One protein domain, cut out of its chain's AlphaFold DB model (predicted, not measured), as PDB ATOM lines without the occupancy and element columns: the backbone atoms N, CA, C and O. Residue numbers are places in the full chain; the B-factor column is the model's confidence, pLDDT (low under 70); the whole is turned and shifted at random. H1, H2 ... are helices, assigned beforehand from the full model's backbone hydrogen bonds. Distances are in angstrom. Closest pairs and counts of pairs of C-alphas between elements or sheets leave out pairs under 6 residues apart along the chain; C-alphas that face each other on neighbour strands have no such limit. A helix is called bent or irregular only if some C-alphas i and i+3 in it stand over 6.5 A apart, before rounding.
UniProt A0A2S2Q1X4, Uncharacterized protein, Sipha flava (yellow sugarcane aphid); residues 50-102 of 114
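This is residues 50 to 102 of the 114 residues of an uncharacterized protein of Sipha flava (yellow sugarcane aphid) (UniProt A0A2S2Q1X4). One long helix, H1, is followed by an open bend, residues 86 to 91, and a short helix, H2, that turns back without reaching it, like a wide, flat hook with no packed core. The printed part has 53 residues, with two named helices, H1 then H2, and no named strand; the class is all helix. It is extended, with a radius of gyration of the C-alphas of 18.7 A, and flat, spanning 54 by 28 by 9 A.

H1, residues 53 to 85, and H2, residues 92 to 100, are apart. A short link of six residues joins them. Residues 51 to 58 and 60 to 102 stand free. Every O i to N i+4 pair is within hydrogen-bond range in H2, and 28 of 29 in H1.

H1 begins at C-alpha 53 (-41.207, 66.891, -4.464) and is 49.2 A long. It is irregular, but only just: C-alphas 82 and 85 are 6.9 A apart. H2, 12.8 A long, ends at C-alpha 100 (-16.462, 31.385, -24.817).

The C-alphas farthest apart, of Ser 52 and Asp 93, are 53.8 A apart. The printed part has no cut. Residues 50 to 55 and 83 to 102 have pLDDT under 70.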
ATOM      1  N   LEU A  50     -45.324  61.749   1.601       51.56
ATOM      2  CA  LEU A  50     -45.517  61.030   0.336       51.56
ATOM      3  C   LEU A  50     -45.692  61.932  -0.900       51.56
ATOM      4  O   LEU A  50     -45.461  61.471  -2.010       51.56
ATOM      5  N   GLY A  51     -46.117  63.184  -0.724       53.53
ATOM      6  CA  GLY A  51     -46.293  64.156  -1.806       53.53
ATOM      7  C   GLY A  51     -45.180  65.197  -1.888       53.53
ATOM      8  O   GLY A  51     -45.314  66.153  -2.646       53.53
ATOM      9  N   SER A  52     -44.116  65.061  -1.088       66.50
ATOM     10  CA  SER A  52     -42.974  65.972  -1.174       66.50
ATOM     11  C   SER A  52     -42.236  65.770  -2.501       66.50
ATOM     12  O   SER A  52     -42.022  64.641  -2.944       66.50
ATOM     13  N   GLU A  53     -41.859  66.875  -3.146       66.62
ATOM     14  CA  GLU A  53     -41.207  66.891  -4.464       66.62
ATOM     15  C   GLU A  53     -39.946  66.008  -4.499       66.62
ATOM     16  O   GLU A  53     -39.719  65.251  -5.445       66.62
ATOM     17  N   GLU A  54     -39.190  66.006  -3.400       66.31
ATOM     18  CA  GLU A  54     -37.994  65.179  -3.236       66.31
ATOM     19  C   GLU A  54     -38.322  63.682  -3.170       66.31
ATOM     20  O   GLU A  54     -37.647  62.854  -3.788       66.31
ATOM     21  N   PHE A  55     -39.400  63.306  -2.478       66.94
ATOM     22  CA  PHE A  55     -39.820  61.909  -2.381       66.94
ATOM     23  C   PHE A  55     -40.292  61.366  -3.734       66.94
ATOM     24  O   PHE A  55     -39.986  60.223  -4.078       66.94
ATOM     25  N   VAL A  56     -40.974  62.187  -4.539       73.69
ATOM     26  CA  VAL A  56     -41.401  61.816  -5.898       73.69
ATOM     27  C   VAL A  56     -40.195  61.583  -6.808       73.69
ATOM     28  O   VAL A  56     -40.169  60.587  -7.534       73.69
ATOM     29  N   ARG A  57     -39.160  62.433  -6.727       78.38
ATOM     30  CA  ARG A  57     -37.917  62.240  -7.493       78.38
ATOM     31  C   ARG A  57     -37.242  60.922  -7.140       78.38
ATOM     32  O   ARG A  57     -36.930  60.137  -8.032       78.38
ATOM     33  N   HIS A  58     -37.057  60.646  -5.852       79.69
ATOM     34  CA  HIS A  58     -36.408  59.411  -5.413       79.69
ATOM     35  C   HIS A  58     -37.238  58.157  -5.728       79.69
ATOM     36  O   HIS A  58     -36.686  57.149  -6.174       79.69
ATOM     37  N   THR A  59     -38.562  58.231  -5.584       82.31
ATOM     38  CA  THR A  59     -39.476  57.127  -5.921       82.31
ATOM     39  C   THR A  59     -39.493  56.842  -7.424       82.31
ATOM     40  O   THR A  59     -39.556  55.681  -7.824       82.31
ATOM     41  N   GLY A  60     -39.362  57.872  -8.268       86.62
ATOM     42  CA  GLY A  60     -39.296  57.723  -9.722       86.62
ATOM     43  C   GLY A  60     -38.090  56.906 -10.194       86.62
ATOM     44  O   GLY A  60     -38.251  55.981 -10.989       86.62
ATOM     45  N   TYR A  61     -36.891  57.184  -9.666       88.25
ATOM     46  CA  TYR A  61     -35.690  56.404 -10.005       88.25
ATOM     47  C   TYR A  61     -35.819  54.941  -9.588       88.25
ATOM     48  O   TYR A  61     -35.475  54.042 -10.357       88.25
ATOM     49  N   LEU A  62     -36.347  54.700  -8.385       88.31
ATOM     50  CA  LEU A  62     -36.558  53.351  -7.876       88.31
ATOM     51  C   LEU A  62     -37.542  52.589  -8.777       88.31
ATOM     52  O   LEU A  62     -37.240  51.486  -9.231       88.31
ATOM     53  N   PHE A  63     -38.677  53.207  -9.110       92.19
ATOM     54  CA  PHE A  63     -39.682  52.621  -9.993       92.19
ATOM     55  C   PHE A  63     -39.123  52.303 -11.386       92.19
ATOM     56  O   PHE A  63     -39.414  51.244 -11.931       92.19
ATOM     57  N   PHE A  64     -38.274  53.171 -11.943       92.19
ATOM     58  CA  PHE A  64     -37.637  52.938 -13.239       92.19
ATOM     59  C   PHE A  64     -36.737  51.694 -13.232       92.19
ATOM     60  O   PHE A  64     -36.857  50.837 -14.107       92.19
ATOM     61  N   VAL A  65     -35.880  51.544 -12.215       92.62
ATOM     62  CA  VAL A  65     -34.998  50.371 -12.084       92.62
ATOM     63  C   VAL A  65     -35.808  49.089 -11.882       92.62
ATOM     64  O   VAL A  65     -35.518  48.073 -12.519       92.62
ATOM     65  N   PHE A  66     -36.849  49.125 -11.044       94.38
ATOM     66  CA  PHE A  66     -37.752  47.982 -10.875       94.38
ATOM     67  C   PHE A  66     -38.501  47.646 -12.165       94.38
ATOM     68  O   PHE A  66     -38.617  46.471 -12.503       94.38
ATOM     69  N   GLY A  67     -38.952  48.653 -12.914       95.31
ATOM     70  CA  GLY A  67     -39.630  48.482 -14.194       95.31
ATOM     71  C   GLY A  67     -38.750  47.782 -15.228       95.31
ATOM     72  O   GLY A  67     -39.184  46.804 -15.832       95.31
ATOM     73  N   LEU A  68     -37.493  48.212 -15.382       94.06
ATOM     74  CA  LEU A  68     -36.545  47.562 -16.294       94.06
ATOM     75  C   LEU A  68     -36.296  46.094 -15.919       94.06
ATOM     76  O   LEU A  68     -36.351  45.218 -16.781       94.06
ATOM     77  N   ASN A  69     -36.084  45.812 -14.630       92.50
ATOM     78  CA  ASN A  69     -35.908  44.440 -14.148       92.50
ATOM     79  C   ASN A  69     -37.163  43.588 -14.370       92.50
ATOM     80  O   ASN A  69     -37.062  42.434 -14.782       92.50
ATOM     81  N   PHE A  70     -38.344  44.159 -14.139       95.31
ATOM     82  CA  PHE A  70     -39.614  43.477 -14.349       95.31
ATOM     83  C   PHE A  70     -39.841  43.135 -15.824       95.31
ATOM     84  O   PHE A  70     -40.244  42.018 -16.124       95.31
ATOM     85  N   VAL A  71     -39.527  44.044 -16.755       95.38
ATOM     86  CA  VAL A  71     -39.633  43.771 -18.197       95.38
ATOM     87  C   VAL A  71     -38.729  42.605 -18.592       95.38
ATOM     88  O   VAL A  71     -39.203  41.664 -19.222       95.38
ATOM     89  N   VAL A  72     -37.460  42.610 -18.171       92.31
ATOM     90  CA  VAL A  72     -36.534  41.496 -18.448       92.31
ATOM     91  C   VAL A  72     -37.055  40.191 -17.843       92.31
ATOM     92  O   VAL A  72     -37.044  39.155 -18.504       92.31
ATOM     93  N   PHE A  73     -37.562  40.231 -16.612       92.62
ATOM     94  CA  PHE A  73     -38.125  39.063 -15.941       92.62
ATOM     95  C   PHE A  73     -39.350  38.499 -16.674       92.62
ATOM     96  O   PHE A  73     -39.418  37.297 -16.922       92.62
ATOM     97  N   VAL A  74     -40.286  39.359 -17.083       93.31
ATOM     98  CA  VAL A  74     -41.483  38.961 -17.837       93.31
ATOM     99  C   VAL A  74     -41.111  38.412 -19.207       93.31
ATOM    100  O   VAL A  74     -41.679  37.406 -19.612       93.31
ATOM    101  N   VAL A  75     -40.138  39.006 -19.899       92.56
ATOM    102  CA  VAL A  75     -39.637  38.491 -21.182       92.56
ATOM    103  C   VAL A  75     -39.045  37.093 -21.004       92.56
ATOM    104  O   VAL A  75     -39.400  36.187 -21.752       92.56
ATOM    105  N   ARG A  76     -38.215  36.877 -19.977       88.50
ATOM    106  CA  ARG A  76     -37.654  35.547 -19.674       88.50
ATOM    107  C   ARG A  76     -38.738  34.526 -19.346       88.50
ATOM    108  O   ARG A  76     -38.656  33.399 -19.818       88.50
ATOM    109  N   ILE A  77     -39.765  34.912 -18.589       88.62
ATOM    110  CA  ILE A  77     -40.916  34.040 -18.310       88.62
ATOM    111  C   ILE A  77     -41.707  33.754 -19.585       88.62
ATOM    112  O   ILE A  77     -42.083  32.613 -19.824       88.62
ATOM    113  N   TYR A  78     -41.963  34.768 -20.405       90.81
ATOM    114  CA  TYR A  78     -42.717  34.632 -21.644       90.81
ATOM    115  C   TYR A  78     -42.021  33.675 -22.613       90.81
ATOM    116  O   TYR A  78     -42.659  32.747 -23.109       90.81
ATOM    117  N   TYR A  79     -40.706  33.827 -22.797       84.00
ATOM    118  CA  TYR A  79     -39.904  32.876 -23.562       84.00
ATOM    119  C   TYR A  79     -39.892  31.492 -22.915       84.00
ATOM    120  O   TYR A  79     -40.184  30.533 -23.607       84.00
ATOM    121  N   ALA A  80     -39.681  31.362 -21.603       81.50
ATOM    122  CA  ALA A  80     -39.711  30.058 -20.930       81.50
ATOM    123  C   ALA A  80     -41.072  29.336 -21.045       81.50
ATOM    124  O   ALA A  80     -41.136  28.108 -21.025       81.50
ATOM    125  N   LEU A  81     -42.174  30.084 -21.151       79.44
ATOM    126  CA  LEU A  81     -43.513  29.525 -21.337       79.44
ATOM    127  C   LEU A  81     -43.812  29.177 -22.799       79.44
ATOM    128  O   LEU A  81     -44.457  28.159 -23.039       79.44
ATOM    129  N   LEU A  82     -43.344  29.978 -23.760       78.19
ATOM    130  CA  LEU A  82     -43.391  29.639 -25.190       78.19
ATOM    131  C   LEU A  82     -42.524  28.416 -25.502       78.19
ATOM    132  O   LEU A  82     -42.918  27.544 -26.273       78.19
ATOM    133  N   ASP A  83     -41.371  28.339 -24.847       67.06
ATOM    134  CA  ASP A  83     -40.348  27.324 -25.048       67.06
ATOM    135  C   ASP A  83     -40.605  26.040 -24.248       67.06
ATOM    136  O   ASP A  83     -39.841  25.084 -24.321       67.06
ATOM    137  N   ARG A  84     -41.750  25.926 -23.555       57.53
ATOM    138  CA  ARG A  84     -42.208  24.636 -23.001       57.53
ATOM    139  C   ARG A  84     -42.352  23.535 -24.063       57.53
ATOM    140  O   ARG A  84     -42.453  22.370 -23.688       57.53
ATOM    141  N   HIS A  85     -42.366  23.885 -25.352       55.12
ATOM    142  CA  HIS A  85     -42.327  22.935 -26.466       55.12
ATOM    143  C   HIS A  85     -40.927  22.691 -27.064       55.12
ATOM    144  O   HIS A  85     -40.788  21.714 -27.794       55.12
ATOM    145  N   ALA A  86     -39.912  23.507 -26.752       53.09
ATOM    146  CA  ALA A  86     -38.518  23.299 -27.177       53.09
ATOM    147  C   ALA A  86     -37.545  23.054 -26.005       53.09
ATOM    148  O   ALA A  86     -36.357  22.846 -26.218       53.09
ATOM    149  N   PHE A  87     -38.072  22.890 -24.785       49.09
ATOM    150  CA  PHE A  87     -37.411  22.265 -23.630       49.09
ATOM    151  C   PHE A  87     -37.154  20.750 -23.831       49.09
ATOM    152  O   PHE A  87     -37.337  19.931 -22.930       49.09
ATOM    153  N   VAL A  88     -36.753  20.363 -25.038       51.16
ATOM    154  CA  VAL A  88     -36.062  19.117 -25.338       51.16
ATOM    155  C   VAL A  88     -34.683  19.552 -25.829       51.16
ATOM    156  O   VAL A  88     -34.550  20.014 -26.953       51.16
ATOM    157  N   GLU A  89     -33.691  19.412 -24.944       50.16
ATOM    158  CA  GLU A  89     -32.253  19.562 -25.217       50.16
ATOM    159  C   GLU A  89     -31.728  20.996 -25.436       50.16
ATOM    160  O   GLU A  89     -31.352  21.396 -26.531       50.16
ATOM    161  N   ILE A  90     -31.549  21.743 -24.338       53.34
ATOM    162  CA  ILE A  90     -30.361  22.610 -24.257       53.34
ATOM    163  C   ILE A  90     -29.190  21.656 -24.001       53.34
ATOM    164  O   ILE A  90     -28.894  21.317 -22.853       53.34
ATOM    165  N   THR A  91     -28.609  21.128 -25.077       51.47
ATOM    166  CA  THR A  91     -27.364  20.360 -25.030       51.47
ATOM    167  C   THR A  91     -26.273  21.259 -24.449       51.47
ATOM    168  O   THR A  91     -26.241  22.463 -24.710       51.47
ATOM    169  N   GLU A  92     -25.379  20.680 -23.646       55.09
ATOM    170  CA  GLU A  92     -24.259  21.348 -22.958       55.09
ATOM    171  C   GLU A  92     -23.382  22.229 -23.886       55.09
ATOM    172  O   GLU A  92     -22.631  23.079 -23.407       55.09
ATOM    173  N   ASP A  93     -23.533  22.081 -25.205       54.75
ATOM    174  CA  ASP A  93     -22.858  22.821 -26.269       54.75
ATOM    175  C   ASP A  93     -23.260  24.310 -26.380       54.75
ATOM    176  O   ASP A  93     -22.395  25.148 -26.647       54.75
ATOM    177  N   ASP A  94     -24.524  24.686 -26.135       56.72
ATOM    178  CA  ASP A  94     -24.969  26.091 -26.269       56.72
ATOM    179  C   ASP A  94     -24.524  26.960 -25.079       56.72
ATOM    180  O   ASP A  94     -24.166  28.128 -25.240       56.72
ATOM    181  N   VAL A  95     -24.446  26.364 -23.884       56.25
ATOM    182  CA  VAL A  95     -23.920  27.023 -22.675       56.25
ATOM    183  C   VAL A  95     -22.411  27.269 -22.795       56.25
ATOM    184  O   VAL A  95     -21.912  28.298 -22.335       56.25
ATOM    185  N   LEU A  96     -21.679  26.358 -23.445       58.06
ATOM    186  CA  LEU A  96     -20.244  26.507 -23.706       58.06
ATOM    187  C   LEU A  96     -19.945  27.621 -24.717       58.06
ATOM    188  O   LEU A  96     -18.932  28.305 -24.589       58.06
ATOM    189  N   LYS A  97     -20.830  27.828 -25.693       53.81
ATOM    190  CA  LYS A  97     -20.653  28.821 -26.756       53.81
ATOM    191  C   LYS A  97     -20.840  30.260 -26.267       53.81
ATOM    192  O   LYS A  97     -20.091  31.141 -26.672       53.81
ATOM    193  N   GLU A  98     -21.780  30.489 -25.351       59.31
ATOM    194  CA  GLU A  98     -21.984  31.806 -24.726       59.31
ATOM    195  C   GLU A  98     -20.913  32.104 -23.654       59.31
ATOM    196  O   GLU A  98     -20.539  33.257 -23.440       59.31
ATOM    197  N   ALA A  99     -20.348  31.064 -23.024       55.66
ATOM    198  CA  ALA A  99     -19.226  31.190 -22.090       55.66
ATOM    199  C   ALA A  99     -17.876  31.500 -22.772       55.66
ATOM    200  O   ALA A  99     -17.024  32.124 -22.141       55.66
ATOM    201  N   ASP A 100     -17.681  31.101 -24.036       53.62
ATOM    202  CA  ASP A 100     -16.462  31.385 -24.817       53.62
ATOM    203  C   ASP A 100     -16.378  32.862 -25.267       53.62
ATOM    204  O   ASP A 100     -15.289  33.401 -25.461       53.62
ATOM    205  N   GLU A 101     -17.515  33.566 -25.355       53.59
ATOM    206  CA  GLU A 101     -17.566  35.002 -25.685       53.59
ATOM    207  C   GLU A 101     -17.353  35.931 -24.473       53.59
ATOM    208  O   GLU A 101     -17.063  37.120 -24.638       53.59
ATOM    209  N   ILE A 102     -17.436  35.415 -23.241       55.34
ATOM    210  CA  ILE A 102     -17.090  36.173 -22.034       55.34
ATOM    211  C   ILE A 102     -15.576  36.026 -21.835       55.34
ATOM    212  O   ILE A 102     -15.121  34.921 -21.544       55.34
TER     213      ILE A 102